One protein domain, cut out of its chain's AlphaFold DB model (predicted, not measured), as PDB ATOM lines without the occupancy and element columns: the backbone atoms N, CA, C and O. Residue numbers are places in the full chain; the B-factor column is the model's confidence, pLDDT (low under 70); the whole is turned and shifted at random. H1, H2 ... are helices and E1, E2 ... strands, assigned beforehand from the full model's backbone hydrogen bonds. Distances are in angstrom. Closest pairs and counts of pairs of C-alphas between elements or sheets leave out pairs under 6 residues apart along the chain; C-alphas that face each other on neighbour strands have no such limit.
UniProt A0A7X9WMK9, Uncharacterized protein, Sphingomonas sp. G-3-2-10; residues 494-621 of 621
ATOM      1  N   PRO A 494      -9.561   3.752  12.421       74.00
ATOM      2  CA  PRO A 494      -8.561   2.773  12.846       74.00
ATOM      3  C   PRO A 494      -7.473   2.534  11.796       74.00
ATOM      4  O   PRO A 494      -6.319   2.300  12.153       74.00
ATOM      5  N   ASP A 495      -7.808   2.633  10.503       76.94
ATOM      6  CA  ASP A 495      -6.826   2.489   9.423       76.94
ATOM      7  C   ASP A 495      -5.832   3.663   9.461       76.94
ATOM      8  O   ASP A 495      -4.633   3.478   9.234       76.94
ATOM      9  N   MET A 496      -6.311   4.876   9.767       78.25
ATOM     10  CA  MET A 496      -5.457   6.052   9.972       78.25
ATOM     11  C   MET A 496      -4.660   5.976  11.275       78.25
ATOM     12  O   MET A 496      -3.494   6.370  11.271       78.25
ATOM     13  N   GLN A 497      -5.231   5.454  12.363       83.69
ATOM     14  CA  GLN A 497      -4.514   5.248  13.627       83.69
ATOM     15  C   GLN A 497      -3.367   4.242  13.453       83.69
ATOM     16  O   GLN A 497      -2.223   4.571  13.773       83.69
ATOM     17  N   ALA A 498      -3.629   3.078  12.845       86.12
ATOM     18  CA  ALA A 498      -2.608   2.073  12.539       86.12
ATOM     19  C   ALA A 498      -1.525   2.627  11.596       86.12
ATOM     20  O   ALA A 498      -0.330   2.384  11.781       86.12
ATOM     21  N   PHE A 499      -1.914   3.437  10.603       89.69
ATOM     22  CA  PHE A 499      -0.955   4.127   9.742       89.69
ATOM     23  C   PHE A 499      -0.106   5.149  10.513       89.69
ATOM     24  O   PHE A 499       1.105   5.204  10.317       89.69
ATOM     25  N   GLY A 500      -0.706   5.936  11.407       89.38
ATOM     26  CA  GLY A 500       0.005   6.890  12.260       89.38
ATOM     27  C   GLY A 500       0.999   6.216  13.209       89.38
ATOM     28  O   GLY A 500       2.127   6.698  13.363       89.38
ATOM     29  N   GLU A 501       0.622   5.078  13.794       91.50
ATOM     30  CA  GLU A 501       1.517   4.254  14.614       91.50
ATOM     31  C   GLU A 501       2.674   3.706  13.770       91.50
ATOM     32  O   GLU A 501       3.838   3.828  14.163       91.50
ATOM     33  N   LEU A 502       2.399   3.216  12.552       94.12
ATOM     34  CA  LEU A 502       3.446   2.818  11.607       94.12
ATOM     35  C   LEU A 502       4.427   3.962  11.334       94.12
ATOM     36  O   LEU A 502       5.632   3.730  11.398       94.12
ATOM     37  N   LEU A 503       3.953   5.176  11.026       94.06
ATOM     38  CA  LEU A 503       4.835   6.318  10.746       94.06
ATOM     39  C   LEU A 503       5.711   6.666  11.953       94.06
ATOM     40  O   LEU A 503       6.910   6.909  11.793       94.06
ATOM     41  N   THR A 504       5.134   6.616  13.152       93.44
ATOM     42  CA  THR A 504       5.847   6.862  14.412       93.44
ATOM     43  C   THR A 504       6.965   5.833  14.606       93.44
ATOM     44  O   THR A 504       8.137   6.202  14.713       93.44
ATOM     45  N   ARG A 505       6.652   4.530  14.525       94.25
ATOM     46  CA  ARG A 505       7.644   3.445  14.670       94.25
ATOM     47  C   ARG A 505       8.665   3.401  13.543       94.25
ATOM     48  O   ARG A 505       9.832   3.074  13.771       94.25
ATOM     49  N   TRP A 506       8.255   3.741  12.326       94.19
ATOM     50  CA  TRP A 506       9.154   3.857  11.184       94.19
ATOM     51  C   TRP A 506      10.181   4.955  11.439       94.19
ATOM     52  O   TRP A 506      11.380   4.719  11.287       94.19
ATOM     53  N   ARG A 507       9.749   6.140  11.877       92.06
ATOM     54  CA  ARG A 507      10.669   7.243  12.158       92.06
ATOM     55  C   ARG A 507      11.611   6.929  13.317       92.06
ATOM     56  O   ARG A 507      12.802   7.193  13.191       92.06
ATOM     57  N   GLU A 508      11.131   6.296  14.386       92.06
ATOM     58  CA  GLU A 508      11.989   5.814  15.482       92.06
ATOM     59  C   GLU A 508      13.094   4.860  14.986       92.06
ATOM     60  O   GLU A 508      14.224   4.896  15.471       92.06
ATOM     61  N   CYS A 509      12.791   4.007  14.001       92.31
ATOM     62  CA  CYS A 509      13.732   3.003  13.498       92.31
ATOM     63  C   CYS A 509      14.674   3.512  12.396       92.31
ATOM     64  O   CYS A 509      15.801   3.017  12.279       92.31
ATOM     65  N   PHE A 510      14.221   4.441  11.553       91.62
ATOM     66  CA  PHE A 510      14.924   4.836  10.327       91.62
ATOM     67  C   PHE A 510      15.259   6.332  10.249       91.62
ATOM     68  O   PHE A 510      16.075   6.723   9.411       91.62
ATOM     69  N   GLY A 511      14.681   7.163  11.121       90.56
ATOM     70  CA  GLY A 511      14.734   8.619  11.020       90.56
ATOM     71  C   GLY A 511      14.125   9.119   9.708       90.56
ATOM     72  O   GLY A 511      13.258   8.475   9.120       90.56
ATOM     73  N   GLU A 512      14.636  10.242   9.207       91.00
ATOM     74  CA  GLU A 512      14.199  10.855   7.940       91.00
ATOM     75  C   GLU A 512      14.973  10.309   6.725       91.00
ATOM     76  O   GLU A 512      15.172  10.986   5.717       91.00
ATOM     77  N   ARG A 513      15.444   9.058   6.801       90.06
ATOM     78  CA  ARG A 513      16.218   8.431   5.724       90.06
ATOM     79  C   ARG A 513      15.299   7.757   4.700       90.06
ATOM     80  O   ARG A 513      14.414   6.993   5.098       90.06
ATOM     81  N   PRO A 514      15.550   7.931   3.387       90.75
ATOM     82  CA  PRO A 514      14.881   7.151   2.350       90.75
ATOM     83  C   PRO A 514      15.066   5.648   2.582       90.75
ATOM     84  O   PRO A 514      16.178   5.126   2.519       90.75
ATOM     85  N   THR A 515      13.967   4.944   2.846       92.38
ATOM     86  CA  THR A 515      13.983   3.524   3.207       92.38
ATOM     87  C   THR A 515      13.106   2.715   2.253       92.38
ATOM     88  O   THR A 515      11.960   3.068   1.974       92.38
ATOM     89  N   MET A 516      13.648   1.624   1.705       91.38
ATOM     90  CA  MET A 516      12.897   0.723   0.827       91.38
ATOM     91  C   MET A 516      11.956  -0.174   1.634       91.38
ATOM     92  O   MET A 516      12.288  -0.592   2.741       91.38
ATOM     93  N   VAL A 517      10.833  -0.570   1.028       90.06
ATOM     94  CA  VAL A 517       9.855  -1.480   1.654       90.06
ATOM     95  C   VAL A 517      10.505  -2.776   2.142       90.06
ATOM     96  O   VAL A 517      10.249  -3.189   3.266       90.06
ATOM     97  N   ARG A 518      11.402  -3.371   1.339       88.38
ATOM     98  CA  ARG A 518      12.136  -4.586   1.730       88.38
ATOM     99  C   ARG A 518      12.965  -4.364   2.995       88.38
ATOM    100  O   ARG A 518      12.925  -5.162   3.913       88.38
ATOM    101  N   THR A 519      13.673  -3.239   3.072       89.19
ATOM    102  CA  THR A 519      14.477  -2.892   4.250       89.19
ATOM    103  C   THR A 519      13.613  -2.745   5.498       89.19
ATOM    104  O   THR A 519      14.049  -3.120   6.583       89.19
ATOM    105  N   VAL A 520      12.392  -2.227   5.354       90.00
ATOM    106  CA  VAL A 520      11.451  -2.113   6.471       90.00
ATOM    107  C   VAL A 520      10.959  -3.470   6.937       90.00
ATOM    108  O   VAL A 520      11.012  -3.733   8.134       90.00
ATOM    109  N   THR A 521      10.541  -4.343   6.019       88.75
ATOM    110  CA  THR A 521      10.095  -5.694   6.383       88.75
ATOM    111  C   THR A 521      11.225  -6.516   7.000       88.75
ATOM    112  O   THR A 521      11.007  -7.141   8.031       88.75
ATOM    113  N   ASP A 522      12.439  -6.436   6.443       88.19
ATOM    114  CA  ASP A 522      13.610  -7.172   6.938       88.19
ATOM    115  C   ASP A 522      14.000  -6.696   8.352       88.19
ATOM    116  O   ASP A 522      14.238  -7.497   9.253       88.19
ATOM    117  N   ARG A 523      14.040  -5.375   8.595       86.31
ATOM    118  CA  ARG A 523      14.407  -4.839   9.921       86.31
ATOM    119  C   ARG A 523      13.306  -4.969  10.967       86.31
ATOM    120  O   ARG A 523      13.622  -4.952  12.157       86.31
ATOM    121  N   ALA A 524      12.046  -5.086  10.557       88.12
ATOM    122  CA  ALA A 524      10.938  -5.285  11.484       88.12
ATOM    123  C   ALA A 524      11.087  -6.586  12.286       88.12
ATOM    124  O   ALA A 524      10.686  -6.622  13.445       88.12
ATOM    125  N   GLU A 525      11.730  -7.625  11.741       84.31
ATOM    126  CA  GLU A 525      11.957  -8.885  12.466       84.31
ATOM    127  C   GLU A 525      12.718  -8.691  13.788       84.31
ATOM    128  O   GLU A 525      12.399  -9.349  14.776       84.31
ATOM    129  N   GLY A 526      13.657  -7.739  13.833       85.19
ATOM    130  CA  GLY A 526      14.421  -7.379  15.034       85.19
ATOM    131  C   GLY A 526      13.840  -6.216  15.850       85.19
ATOM    132  O   GLY A 526      14.494  -5.731  16.774       85.19
ATOM    133  N   LYS A 527      12.650  -5.712  15.500       89.62
ATOM    134  CA  LYS A 527      12.024  -4.528  16.114       89.62
ATOM    135  C   LYS A 527      10.547  -4.817  16.435       89.62
ATOM    136  O   LYS A 527       9.688  -4.533  15.600       89.62
ATOM    137  N   PRO A 528      10.227  -5.324  17.645       89.31
ATOM    138  CA  PRO A 528       8.878  -5.774  18.002       89.31
ATOM    139  C   PRO A 528       7.782  -4.728  17.767       89.31
ATOM    140  O   PRO A 528       6.757  -5.055  17.182       89.31
ATOM    141  N   ASN A 529       8.031  -3.465  18.127       91.19
ATOM    142  CA  ASN A 529       7.048  -2.385  17.969       91.19
ATOM    143  C   ASN A 529       6.784  -2.045  16.493       91.19
ATOM    144  O   ASN A 529       5.641  -1.842  16.099       91.19
ATOM    145  N   LEU A 530       7.827  -2.035  15.651       91.31
ATOM    146  CA  LEU A 530       7.671  -1.826  14.207       91.31
ATOM    147  C   LEU A 530       6.942  -3.009  13.557       91.31
ATOM    148  O   LEU A 530       6.107  -2.812  12.679       91.31
ATOM    149  N   LYS A 531       7.239  -4.238  14.000       90.44
ATOM    150  CA  LYS A 531       6.549  -5.445  13.535       90.44
ATOM    151  C   LYS A 531       5.073  -5.434  13.919       90.44
ATOM    152  O   LYS A 531       4.250  -5.732  13.065       90.44
ATOM    153  N   ALA A 532       4.743  -5.073  15.159       89.62
ATOM    154  CA  ALA A 532       3.363  -4.950  15.620       89.62
ATOM    155  C   ALA A 532       2.587  -3.932  14.770       89.62
ATOM    156  O   ALA A 532       1.591  -4.300  14.156       89.62
ATOM    157  N   ALA A 533       3.123  -2.718  14.603       90.31
ATOM    158  CA  ALA A 533       2.496  -1.678  13.784       90.31
ATOM    159  C   ALA A 533       2.292  -2.107  12.318       90.31
ATOM    160  O   ALA A 533       1.277  -1.800  11.703       90.31
ATOM    161  N   LEU A 534       3.238  -2.856  11.742       90.25
ATOM    162  CA  LEU A 534       3.106  -3.423  10.395       90.25
ATOM    163  C   LEU A 534       1.998  -4.483  10.295       90.25
ATOM    164  O   LEU A 534       1.352  -4.585   9.250       90.25
ATOM    165  N   LEU A 535       1.800  -5.278  11.348       90.19
ATOM    166  CA  LEU A 535       0.796  -6.341  11.402       90.19
ATOM    167  C   LEU A 535      -0.624  -5.828  11.668       90.19
ATOM    168  O   LEU A 535      -1.575  -6.530  11.341       90.19
ATOM    169  N   GLU A 536      -0.765  -4.620  12.207       86.00
ATOM    170  CA  GLU A 536      -2.059  -3.952  12.398       86.00
ATOM    171  C   GLU A 536      -2.617  -3.335  11.107       86.00
ATOM    172  O   GLU A 536      -3.804  -3.031  11.021       86.00
ATOM    173  N   LEU A 537      -1.790  -3.176  10.070       86.31
ATOM    174  CA  LEU A 537      -2.242  -2.622   8.797       86.31
ATOM    175  C   LEU A 537      -3.183  -3.590   8.060       86.31
ATOM    176  O   LEU A 537      -2.931  -4.800   8.034       86.31
ATOM    177  N   PRO A 538      -4.141  -3.078   7.260       80.31
ATOM    178  CA  PRO A 538      -5.046  -3.890   6.435       80.31
ATOM    179  C   PRO A 538      -4.354  -4.581   5.235       80.31
ATOM    180  O   PRO A 538      -4.998  -4.976   4.264       80.31
ATOM    181  N   VAL A 539      -3.023  -4.696   5.263       83.56
ATOM    182  CA  VAL A 539      -2.191  -5.422   4.289       83.56
ATOM    183  C   VAL A 539      -1.483  -6.638   4.888       83.56
ATOM    184  O   VAL A 539      -0.817  -7.368   4.146       83.56
ATOM    185  N   ALA A 540      -1.599  -6.840   6.203       83.00
ATOM    186  CA  ALA A 540      -1.096  -8.015   6.891       83.00
ATOM    187  C   ALA A 540      -2.081  -9.181   6.737       83.00
ATOM    188  O   ALA A 540      -3.284  -9.041   6.944       83.00
ATOM    189  N   GLU A 541      -1.573 -10.355   6.377       75.19
ATOM    190  CA  GLU A 541      -2.366 -11.575   6.231       75.19
ATOM    191  C   GLU A 541      -1.659 -12.714   6.963       75.19
ATOM    192  O   GLU A 541      -0.481 -12.980   6.727       75.19
ATOM    193  N   ARG A 542      -2.381 -13.399   7.863       77.00
ATOM    194  CA  ARG A 542      -1.877 -14.564   8.621       77.00
ATOM    195  C   ARG A 542      -0.538 -14.309   9.339       77.00
ATOM    196  O   ARG A 542       0.310 -15.193   9.395       77.00
ATOM    197  N   GLY A 543      -0.343 -13.101   9.872       76.62
ATOM    198  CA  GLY A 543       0.869 -12.738  10.616       76.62
ATOM    199  C   GLY A 543       2.074 -12.343   9.755       76.62
ATOM    200  O   GLY A 543       3.165 -12.172  10.297       76.62
ATOM    201  N   PHE A 544       1.898 -12.165   8.441       79.44
ATOM    202  CA  PHE A 544       2.945 -11.696   7.531       79.44
ATOM    203  C   PHE A 544       2.483 -10.484   6.721       79.44
ATOM    204  O   PHE A 544       1.321 -10.381   6.329       79.44
ATOM    205  N   VAL A 545       3.417  -9.582   6.413       83.31
ATOM    206  CA  VAL A 545       3.157  -8.419   5.558       83.31
ATOM    207  C   VAL A 545       3.734  -8.656   4.173       83.31
ATOM    208  O   VAL A 545       4.938  -8.834   4.008       83.31
ATOM    209  N   ASN A 546       2.875  -8.628   3.154       85.56
ATOM    210  CA  ASN A 546       3.311  -8.762   1.769       85.56
ATOM    211  C   ASN A 546       3.969  -7.449   1.284       85.56
ATOM    212  O   ASN A 546       3.272  -6.427   1.214       85.56
ATOM    213  N   PRO A 547       5.253  -7.448   0.865       86.12
ATOM    214  CA  PRO A 547       5.956  -6.226   0.460       86.12
ATOM    215  C   PRO A 547       5.283  -5.469  -0.697       86.12
ATOM    216  O   PRO A 547       5.257  -4.239  -0.710       86.12
ATOM    217  N   SER A 548       4.675  -6.176  -1.652       85.88
ATOM    218  CA  SER A 548       3.972  -5.564  -2.789       85.88
ATOM    219  C   SER A 548       2.622  -4.957  -2.395       85.88
ATOM    220  O   SER A 548       2.176  -3.981  -3.005       85.88
ATOM    221  N   LYS A 549       1.931  -5.521  -1.394       87.69
ATOM    222  CA  LYS A 549       0.717  -4.908  -0.820       87.69
ATOM    223  C   LYS A 549       1.086  -3.682   0.016       87.69
ATOM    224  O   LYS A 549       0.483  -2.631  -0.191       87.69
ATOM    225  N   LEU A 550       2.126  -3.780   0.847       89.69
ATOM    226  CA  LEU A 550       2.643  -2.663   1.640       89.69
ATOM    227  C   LEU A 550       3.110  -1.501   0.756       89.69
ATOM    228  O   LEU A 550       2.715  -0.367   0.986       89.69
ATOM    229  N   GLY A 551       3.864  -1.762  -0.316       89.19
ATOM    230  CA  GLY A 551       4.294  -0.711  -1.243       89.19
ATOM    231  C   GLY A 551       3.128   0.033  -1.911       89.19
ATOM    232  O   GLY A 551       3.163   1.257  -2.019       89.19
ATOM    233  N   ARG A 552       2.067  -0.684  -2.314       87.88
ATOM    234  CA  ARG A 552       0.836  -0.069  -2.850       87.88
ATOM    235  C   ARG A 552       0.072   0.719  -1.790       87.88
ATOM    236  O   ARG A 552      -0.499   1.757  -2.110       87.88
ATOM    237  N   TYR A 553       0.056   0.232  -0.554       89.25
ATOM    238  CA  TYR A 553      -0.561   0.917   0.576       89.25
ATOM    239  C   TYR A 553       0.166   2.230   0.890       89.25
ATOM    240  O   TYR A 553      -0.457   3.284   0.834       89.25
ATOM    241  N   LEU A 554       1.492   2.203   1.052       91.00
ATOM    242  CA  LEU A 554       2.314   3.408   1.231       91.00
ATOM    243  C   LEU A 554       2.118   4.409   0.082       91.00
ATOM    244  O   LEU A 554       1.957   5.597   0.327       91.00
ATOM    245  N   ALA A 555       2.029   3.932  -1.165       87.56
ATOM    246  CA  ALA A 555       1.768   4.798  -2.314       87.56
ATOM    247  C   ALA A 555       0.407   5.499  -2.277       87.56
ATOM    248  O   ALA A 555       0.323   6.670  -2.636       87.56
ATOM    249  N   ARG A 556      -0.651   4.822  -1.819       85.56
ATOM    250  CA  ARG A 556      -1.979   5.437  -1.642       85.56
ATOM    251  C   ARG A 556      -2.019   6.459  -0.504       85.56
ATOM    252  O   ARG A 556      -2.882   7.331  -0.512       85.56
ATOM    253  N   HIS A 557      -1.118   6.326   0.466       87.50
ATOM    254  CA  HIS A 557      -1.018   7.197   1.635       87.50
ATOM    255  C   HIS A 557       0.153   8.193   1.542       87.50
ATOM    256  O   HIS A 557       0.466   8.867   2.522       87.50
ATOM    257  N   ALA A 558       0.789   8.313   0.374       87.50
ATOM    258  CA  ALA A 558       1.840   9.293   0.138       87.50
ATOM    259  C   ALA A 558       1.320  10.722   0.381       87.50
ATOM    260  O   ALA A 558       0.189  11.048   0.019       87.50
ATOM    261  N   ASN A 559       2.162  11.561   0.982       86.81
ATOM    262  CA  ASN A 559       1.914  12.950   1.377       86.81
ATOM    263  C   ASN A 559       0.794  13.138   2.419       86.81
ATOM    264  O   ASN A 559       0.357  14.261   2.663       86.81
ATOM    265  N   ARG A 560       0.306  12.059   3.049       84.06
ATOM    266  CA  ARG A 560      -0.626  12.173   4.179       84.06
ATOM    267  C   ARG A 560       0.126  12.512   5.459       84.06
ATOM    268  O   ARG A 560       1.189  11.947   5.710       84.06
ATOM    269  N   ILE A 561      -0.481  13.374   6.274       85.44
ATOM    270  CA  ILE A 561       0.048  13.817   7.567       85.44
ATOM    271  C   ILE A 561      -0.781  13.191   8.688       85.44
ATOM    272  O   ILE A 561      -1.979  13.453   8.785       85.44
ATOM    273  N   VAL A 562      -0.152  12.385   9.545       85.69
ATOM    274  CA  VAL A 562      -0.793  11.724  10.697       85.69
ATOM    275  C   VAL A 562       0.169  11.736  11.884       85.69
ATOM    276  O   VAL A 562       1.361  11.510  11.709       85.69
ATOM    277  N   ASN A 563      -0.321  12.032  13.094       84.69
ATOM    278  CA  ASN A 563       0.489  12.116  14.323       84.69
ATOM    279  C   ASN A 563       1.749  13.001  14.191       84.69
ATOM    280  O   ASN A 563       2.801  12.673  14.730       84.69
ATOM    281  N   GLY A 564       1.661  14.108  13.440       85.06
ATOM    282  CA  GLY A 564       2.798  15.010  13.194       85.06
ATOM    283  C   GLY A 564       3.857  14.460  12.231       85.06
ATOM    284  O   GLY A 564       4.951  15.013  12.154       85.06
ATOM    285  N   HIS A 565       3.553  13.388  11.495       90.19
ATOM    286  CA  HIS A 565       4.453  12.749  10.540       90.19
ATOM    287  C   HIS A 565       3.861  12.735   9.130       90.19
ATOM    288  O   HIS A 565       2.679  12.445   8.963       90.19
ATOM    289  N   GLU A 566       4.682  12.996   8.112       92.00
ATOM    290  CA  GLU A 566       4.307  12.899   6.693       92.00
ATOM    291  C   GLU A 566       5.118  11.804   5.994       92.00
ATOM    292  O   GLU A 566       6.343  11.749   6.121       92.00
ATOM    293  N   LEU A 567       4.444  10.947   5.222       92.75
ATOM    294  CA  LEU A 567       5.096   9.940   4.384       92.75
ATOM    295  C   LEU A 567       5.375  10.498   2.983       92.75
ATOM    296  O   LEU A 567       4.450  10.650   2.189       92.75
ATOM    297  N   ARG A 568       6.639  10.711   2.622       91.06
ATOM    298  CA  ARG A 568       7.039  11.150   1.277       91.06
ATOM    299  C   ARG A 568       7.656  10.032   0.463       91.06
ATOM    300  O   ARG A 568       8.400   9.188   0.965       91.06
ATOM    301  N   LYS A 569       7.373  10.062  -0.837       89.31
ATOM    302  CA  LYS A 569       8.081   9.234  -1.808       89.31
ATOM    303  C   LYS A 569       9.447   9.860  -2.075       89.31
ATOM    304  O   LYS A 569       9.520  11.020  -2.469       89.31
ATOM    305  N   SER A 570      10.504   9.075  -1.910       83.56
ATOM    306  CA  SER A 570      11.883   9.517  -2.099       83.56
ATOM    307  C   SER A 570      12.562   8.697  -3.198       83.56
ATOM    308  O   SER A 570      12.415   7.467  -3.223       83.56
ATOM    309  N   PRO A 571      13.304   9.335  -4.117       72.69
ATOM    310  CA  PRO A 571      14.115   8.610  -5.085       72.69
ATOM    311  C   PRO A 571      15.272   7.894  -4.374       72.69
ATOM    312  O   PRO A 571      15.929   8.467  -3.505       72.69
ATOM    313  N   ASN A 572      15.522   6.632  -4.730       68.69
ATOM    314  CA  ASN A 572      16.692   5.876  -4.285       68.69
ATOM    315  C   ASN A 572      17.167   4.943  -5.414       68.69
ATOM    316  O   ASN A 572      16.733   3.792  -5.518       68.69
ATOM    317  N   GLY A 573      18.017   5.467  -6.301       68.00
ATOM    318  CA  GLY A 573      18.432   4.766  -7.521       68.00
ATOM    319  C   GLY A 573      17.236   4.416  -8.418       68.00
ATOM    320  O   GLY A 573      16.335   5.231  -8.599       68.00
ATOM    321  N   GLU A 574      17.193   3.187  -8.941       56.38
ATOM    322  CA  GLU A 574      16.107   2.679  -9.803       56.38
ATOM    323  C   GLU A 574      14.842   2.233  -9.036       56.38
ATOM    324  O   GLU A 574      13.891   1.726  -9.636       56.38
ATOM    325  N   ARG A 575      14.805   2.359  -7.700       66.19
ATOM    326  CA  ARG A 575      13.718   1.817  -6.865       66.19
ATOM    327  C   ARG A 575      13.035   2.896  -6.028       66.19
ATOM    328  O   ARG A 575      13.639   3.868  -5.586       66.19
ATOM    329  N   ASN A 576      11.744   2.687  -5.769       77.88
ATOM    330  CA  ASN A 576      10.956   3.567  -4.908       77.88
ATOM    331  C   ASN A 576      11.367   3.377  -3.437       77.88
ATOM    332  O   ASN A 576      11.270   2.266  -2.908       77.88
ATOM    333  N   ALA A 577      11.763   4.462  -2.770       88.19
ATOM    334  CA  ALA A 577      11.945   4.518  -1.323       88.19
ATOM    335  C   ALA A 577      10.923   5.466  -0.684       88.19
ATOM    336  O   ALA A 577      10.296   6.286  -1.357       88.19
ATOM    337  N   TRP A 578      10.755   5.330   0.626       92.69
ATOM    338  CA  TRP A 578       9.836   6.132   1.423       92.69
ATOM    339  C   TRP A 578      10.589   6.799   2.566       92.69
ATOM    340  O   TRP A 578      11.436   6.170   3.204       92.69
ATOM    341  N   THR A 579      10.273   8.060   2.824       91.88
ATOM    342  CA  THR A 579      10.804   8.824   3.952       91.88
ATOM    343  C   THR A 579       9.647   9.282   4.825       91.88
ATOM    344  O   THR A 579       8.639   9.746   4.302       91.88
ATOM    345  N   VAL A 580       9.800   9.178   6.144       92.44
ATOM    346  CA  VAL A 580       8.869   9.773   7.109       92.44
ATOM    347  C   VAL A 580       9.523  11.020   7.686       92.44
ATOM    348  O   VAL A 580      10.606  10.919   8.260       92.44
ATOM    349  N   ILE A 581       8.892  12.180   7.521       91.06
ATOM    350  CA  ILE A 581       9.390  13.466   8.034       91.06
ATOM    351  C   ILE A 581       8.492  13.981   9.162       91.06
ATOM    352  O   ILE A 581       7.299  13.675   9.178       91.06
ATOM    353  N   ALA A 582       9.044  14.763  10.095       87.25
ATOM    354  CA  ALA A 582       8.203  15.579  10.975       87.25
ATOM    355  C   ALA A 582       7.507  16.671  10.169       87.25
ATOM    356  O   ALA A 582       8.128  17.326   9.332       87.25
ATOM    357  N   VAL A 583       6.252  16.924  10.510       84.56
ATOM    358  CA  VAL A 583       5.563  18.150  10.129       84.56
ATOM    359  C   VAL A 583       5.441  19.017  11.367       84.56
ATOM    360  O   VAL A 583       4.994  18.553  12.416       84.56
ATOM    361  N   ASP A 584       5.840  20.276  11.228       67.56
ATOM    362  CA  ASP A 584       5.620  21.281  12.255       67.56
ATOM    363  C   ASP A 584       4.109  21.463  12.483       67.56
ATOM    364  O   ASP A 584       3.347  21.735  11.549       67.56
ATOM    365  N   GLN A 585       3.659  21.271  13.726       56.31
ATOM    366  CA  GLN A 585       2.244  21.380  14.088       56.31
ATOM    367  C   GLN A 585       1.726  22.822  13.980       56.31
ATOM    368  O   GLN A 585       0.516  23.008  13.857       56.31
ATOM    369  N   ALA A 586       2.618  23.820  13.913       52.53
ATOM    370  CA  ALA A 586       2.277  25.240  13.807       52.53
ATOM    371  C   ALA A 586       1.442  25.617  12.562       52.53
ATOM    372  O   ALA A 586       0.868  26.702  12.514       52.53
ATOM    373  N   LEU A 587       1.350  24.748  11.545       52.03
ATOM    374  CA  LEU A 587       0.505  24.971  10.361       52.03
ATOM    375  C   LEU A 587      -0.986  24.670  10.590       52.03
ATOM    376  O   LEU A 587      -1.802  25.173   9.825       52.03
ATOM    377  N   ARG A 588      -1.357  23.874  11.608       49.62
ATOM    378  CA  ARG A 588      -2.772  23.579  11.924       49.62
ATOM    379  C   ARG A 588      -3.519  24.789  12.491       49.62
ATOM    380  O   ARG A 588      -4.712  24.909  12.248       49.62
ATOM    381  N   ASP A 589      -2.799  25.672  13.180       44.44
ATOM    382  CA  ASP A 589      -3.356  26.850  13.857       44.44
ATOM    383  C   ASP A 589      -3.211  28.137  13.032       44.44
ATOM    384  O   ASP A 589      -3.558  29.222  13.501       44.44
ATOM    385  N   ARG A 590      -2.683  28.057  11.800       46.34
ATOM    386  CA  ARG A 590      -2.662  29.231  10.928       46.34
ATOM    387  C   ARG A 590      -4.079  29.490  10.417       46.34
ATOM    388  O   ARG A 590      -4.649  28.592   9.791       46.34
ATOM    389  N   PRO A 591      -4.632  30.701  10.613       46.41
ATOM    390  CA  PRO A 591      -5.821  31.090   9.874       46.41
ATOM    391  C   PRO A 591      -5.542  30.921   8.371       46.41
ATOM    392  O   PRO A 591      -4.377  31.023   7.953       46.41
ATOM    393  N   PRO A 592      -6.572  30.627   7.552       42.75
ATOM    394  CA  PRO A 592      -6.409  30.635   6.106       42.75
ATOM    395  C   PRO A 592      -5.701  31.934   5.701       42.75
ATOM    396  O   PRO A 592      -5.932  32.959   6.353       42.75
ATOM    397  N   PRO A 593      -4.816  31.905   4.685       49.72
ATOM    398  CA  PRO A 593      -4.219  33.138   4.196       49.72
ATOM    399  C   PRO A 593      -5.357  34.128   3.953       49.72
ATOM    400  O   PRO A 593      -6.355  33.753   3.327       49.72
ATOM    401  N   GLU A 594      -5.238  35.345   4.501       46.12
ATOM    402  CA  GLU A 594      -6.135  36.430   4.106       46.12
ATOM    403  C   GLU A 594      -6.195  36.396   2.581       46.12
ATOM    404  O   GLU A 594      -5.135  36.218   1.967       46.12
ATOM    405  N   PRO A 595      -7.398  36.451   1.973       44.16
ATOM    406  CA  PRO A 595      -7.503  36.432   0.526       44.16
ATOM    407  C   PRO A 595      -6.505  37.458   0.019       44.16
ATOM    408  O   PRO A 595      -6.604  38.624   0.410       44.16
ATOM    409  N   GLU A 596      -5.497  36.997  -0.739       42.16
ATOM    410  CA  GLU A 596      -4.523  37.885  -1.360       42.16
ATOM    411  C   GLU A 596      -5.357  39.003  -1.951       42.16
ATOM    412  O   GLU A 596      -6.250  38.729  -2.763       42.16
ATOM    413  N   GLN A 597      -5.161  40.230  -1.453       42.31
ATOM    414  CA  GLN A 597      -5.748  41.395  -2.080       42.31
ATOM    415  C   GLN A 597      -5.363  41.249  -3.536       42.31
ATOM    416  O   GLN A 597      -4.176  41.321  -3.861       42.31
ATOM    417  N   VAL A 598      -6.356  40.911  -4.363       36.47
ATOM    418  CA  VAL A 598      -6.173  40.725  -5.792       36.47
ATOM    419  C   VAL A 598      -5.359  41.934  -6.211       36.47
ATOM    420  O   VAL A 598      -5.827  43.052  -5.953       36.47
ATOM    421  N   PRO A 599      -4.130  41.751  -6.738       39.34
ATOM    422  CA  PRO A 599      -3.321  42.879  -7.147       39.34
ATOM    423  C   PRO A 599      -4.216  43.790  -7.971       39.34
ATOM    424  O   PRO A 599      -5.014  43.292  -8.772       39.34
ATOM    425  N   GLU A 600      -4.131  45.099  -7.739       41.56
ATOM    426  CA  GLU A 600      -5.021  46.149  -8.258       41.56
ATOM    427  C   GLU A 600      -5.000  46.287  -9.805       41.56
ATOM    428  O   GLU A 600      -5.260  47.334 -10.379       41.56
ATOM    429  N   ILE A 601      -4.691  45.207 -10.515       41.44
ATOM    430  CA  ILE A 601      -4.651  45.024 -11.958       41.44
ATOM    431  C   ILE A 601      -6.071  44.778 -12.509       41.44
ATOM    432  O   ILE A 601      -6.350  45.104 -13.661       41.44
ATOM    433  N   ALA A 602      -7.023  44.317 -11.684       38.22
ATOM    434  CA  ALA A 602      -8.424  44.142 -12.094       38.22
ATOM    435  C   ALA A 602      -9.217  45.465 -12.244       38.22
ATOM    436  O   ALA A 602     -10.350  45.448 -12.719       38.22
ATOM    437  N   ARG A 603      -8.632  46.626 -11.899       37.50
ATOM    438  CA  ARG A 603      -9.233  47.958 -12.137       37.50
ATOM    439  C   ARG A 603      -8.778  48.638 -13.433       37.50
ATOM    440  O   ARG A 603      -9.295  49.702 -13.763       37.50
ATOM    441  N   MET A 604      -7.866  48.038 -14.202       35.72
ATOM    442  CA  MET A 604      -7.341  48.656 -15.432       35.72
ATOM    443  C   MET A 604      -8.170  48.399 -16.702       35.72
ATOM    444  O   MET A 604      -7.824  48.932 -17.748       35.72
ATOM    445  N   TRP A 605      -9.285  47.660 -16.637       40.56
ATOM    446  CA  TRP A 605     -10.113  47.344 -17.819       40.56
ATOM    447  C   TRP A 605     -11.530  47.954 -17.807       40.56
ATOM    448  O   TRP A 605     -12.394  47.508 -18.552       40.56
ATOM    449  N   ILE A 606     -11.779  49.004 -17.008       38.12
ATOM    450  CA  ILE A 606     -13.055  49.764 -17.024       38.12
ATOM    451  C   ILE A 606     -12.805  51.282 -17.163       38.12
ATOM    452  O   ILE A 606     -13.488  52.101 -16.559       38.12
ATOM    453  N   LYS A 607     -11.792  51.709 -17.933       40.94
ATOM    454  CA  LYS A 607     -11.596  53.148 -18.223       40.94
ATOM    455  C   LYS A 607     -11.371  53.542 -19.680       40.94
ATOM    456  O   LYS A 607     -11.264  54.732 -19.946       40.94
ATOM    457  N   GLU A 608     -11.414  52.607 -20.622       41.88
ATOM    458  CA  GLU A 608     -11.361  52.934 -22.052       41.88
ATOM    459  C   GLU A 608     -12.367  52.091 -22.844       41.88
ATOM    460  O   GLU A 608     -11.999  51.209 -23.614       41.88
ATOM    461  N   MET A 609     -13.665  52.348 -22.656       45.59
ATOM    462  CA  MET A 609     -14.625  52.070 -23.727       45.59
ATOM    463  C   MET A 609     -14.738  53.336 -24.584       45.59
ATOM    464  O   MET A 609     -14.927  54.421 -24.023       45.59
ATOM    465  N   PRO A 610     -14.600  53.248 -25.920       53.09
ATOM    466  CA  PRO A 610     -14.882  54.383 -26.785       53.09
ATOM    467  C   PRO A 610     -16.348  54.816 -26.602       53.09
ATOM    468  O   PRO A 610     -17.204  53.965 -26.350       53.09
ATOM    469  N   PRO A 611     -16.656  56.122 -26.705       57.22
ATOM    470  CA  PRO A 611     -18.015  56.614 -26.522       57.22
ATOM    471  C   PRO A 611     -18.974  55.958 -27.522       57.22
ATOM    472  O   PRO A 611     -18.627  55.754 -28.689       57.22
ATOM    473  N   LEU A 612     -20.185  55.647 -27.051       54.12
ATOM    474  CA  LEU A 612     -21.270  55.128 -27.882       54.12
ATOM    475  C   LEU A 612     -21.525  56.069 -29.075       54.12
ATOM    476  O   LEU A 612     -21.494  57.294 -28.908       54.12
ATOM    477  N   PRO A 613     -21.789  55.530 -30.280       62.72
ATOM    478  CA  PRO A 613     -22.171  56.348 -31.423       62.72
ATOM    479  C   PRO A 613     -23.461  57.136 -31.117       62.72
ATOM    480  O   PRO A 613     -24.310  56.654 -30.359       62.72
ATOM    481  N   PRO A 614     -23.645  58.340 -31.692       51.06
ATOM    482  CA  PRO A 614     -24.789  59.188 -31.369       51.06
ATOM    483  C   PRO A 614     -26.110  58.477 -31.699       51.06
ATOM    484  O   PRO A 614     -26.382  58.202 -32.866       51.06
ATOM    485  N   GLY A 615     -26.928  58.196 -30.678       59.38
ATOM    486  CA  GLY A 615     -28.293  57.674 -30.836       59.38
ATOM    487  C   GLY A 615     -28.620  56.339 -30.155       59.38
ATOM    488  O   GLY A 615     -29.774  55.933 -30.235       59.38
ATOM    489  N   MET A 616     -27.679  55.669 -29.478       49.53
ATOM    490  CA  MET A 616     -27.972  54.468 -28.669       49.53
ATOM    491  C   MET A 616     -28.032  54.796 -27.173       49.53
ATOM    492  O   MET A 616     -27.198  55.552 -26.676       49.53
ATOM    493  N   SER A 617     -29.008  54.223 -26.461       61.56
ATOM    494  CA  SER A 617     -29.134  54.346 -25.002       61.56
ATOM    495  C   SER A 617     -28.683  53.062 -24.301       61.56
ATOM    496  O   SER A 617     -28.766  51.980 -24.875       61.56
ATOM    497  N   GLU A 618     -28.238  53.168 -23.046       44.62
ATOM    498  CA  GLU A 618     -27.797  52.026 -22.223       44.62
ATOM    499  C   GLU A 618     -28.892  50.972 -21.969       44.62
ATOM    500  O   GLU A 618     -28.583  49.878 -21.515       44.62
ATOM    501  N   ALA A 619     -30.158  51.270 -22.279       43.91
ATOM    502  CA  ALA A 619     -31.277  50.344 -22.101       43.91
ATOM    503  C   ALA A 619     -31.384  49.259 -23.195       43.91
ATOM    504  O   ALA A 619     -32.219  48.367 -23.069       43.91
ATOM    505  N   ASP A 620     -30.564  49.329 -24.250       47.09
ATOM    506  CA  ASP A 620     -30.568  48.367 -25.363       47.09
ATOM    507  C   ASP A 620     -29.550  47.211 -25.191       47.09
ATOM    508  O   ASP A 620     -29.346  46.441 -26.135       47.09
ATOM    509  N   PHE A 621     -28.907  47.086 -24.019       40.75
ATOM    510  CA  PHE A 621     -27.922  46.039 -23.696       40.75
ATOM    511  C   PHE A 621     -28.434  44.971 -22.726       40.75
ATOM    512  O   PHE A 621     -29.077  45.333 -21.714       40.75
TER     513      PHE A 621
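AT A GLANCE: This is residues 494 to 621 of the 621 residues of an uncharacterized protein of Sphingomonas sp. G-3-2-10 (UniProt A0A7X9WMK9). A compact head of four helices, H1 to H4, gathered on one side of a two-stranded hairpin, E1 and E2, has a long free tail, residues 586 to 621, which makes the length of the model. In the head, H1 packs between the hairpin and H3, while H2 and H4 meet in a corner at Val 517 and Pro 547, with H4 apart from H1 and H3; of the named elements the tail holds H5, four residues long. The printed part has 128 residues with five named helices and two named strands, in the order H1 H2 H3 H4 E1 E2 H5; the sheet, order E1 - E2, is antiparallel. The class is mixed, helices and strands, with 63 residues, under half, in named elements. The whole is extended, with a radius of gyration of the C-alphas of 26.6 A and spans of 89 by 32 by 30 A.

HOW THE PARTS SIT: H1, residues 494 to 510, touches H3, residues 528 to 535, at a steep tilt of 39 degrees, opposite ways; their closest C-alphas, those of Leu 502 and Ala 533, are 5.1 A apart. H2, residues 517 to 524, is close to H1 but not clearly touching, with C-alphas of Trp 506 and Val 520 closest at 7.9 A. H2 and H3 touch only at the corner by their tight link, and only just, with 3 pairs of C-alphas within 8 A; the closest are those of Ala 524 and Lys 531, 4.8 A apart. H4, residues 547 to 556, touches H2, the closest C-alphas being those of Val 517 and Pro 547 at 6.3 A. E1, residues 565 to 572, and E2, residues 575 to 582, form an antiparallel hairpin at 150 degrees, with N 568 and O 579 at 2.8 A and N 577 and O 570 at 3.1 A, within hydrogen-bond range. The closest C-alphas of H1 and E2, those of Arg 507 and Val 580, are 5.9 A apart. In H1, H2, H3 and H4 every O i to N i+4 pair is within hydrogen-bond range; H5, residues 600 to 603, is too short for such a pair.

IN THESE COORDINATES: H1 begins at C-alpha 494 (-8.561, 2.773, 12.846) and is 23.7 A long. H2 measures 10.6 A, H3 10.4 A and H4 14.3 A. E1 is 20.4 A long and E2 23.2 A, ending at C-alpha 582 (8.203, 15.579, 10.975). H5 measures 6.0 A and ends at C-alpha 603 (-9.233, 47.958, -12.137).

THE WHOLE: The C-alphas of Gly 526 and Gly 615, the two farthest apart, are 90.3 A apart. Without the free stretch, the body of 92 residues spans 36 by 32 by 24 A. The printed part has no cut; the links H3 to H4 and E2 to H5 are long. Mean pLDDT of the printed part is 74.8, with residues 572 to 575 and 584 to 621 under 70.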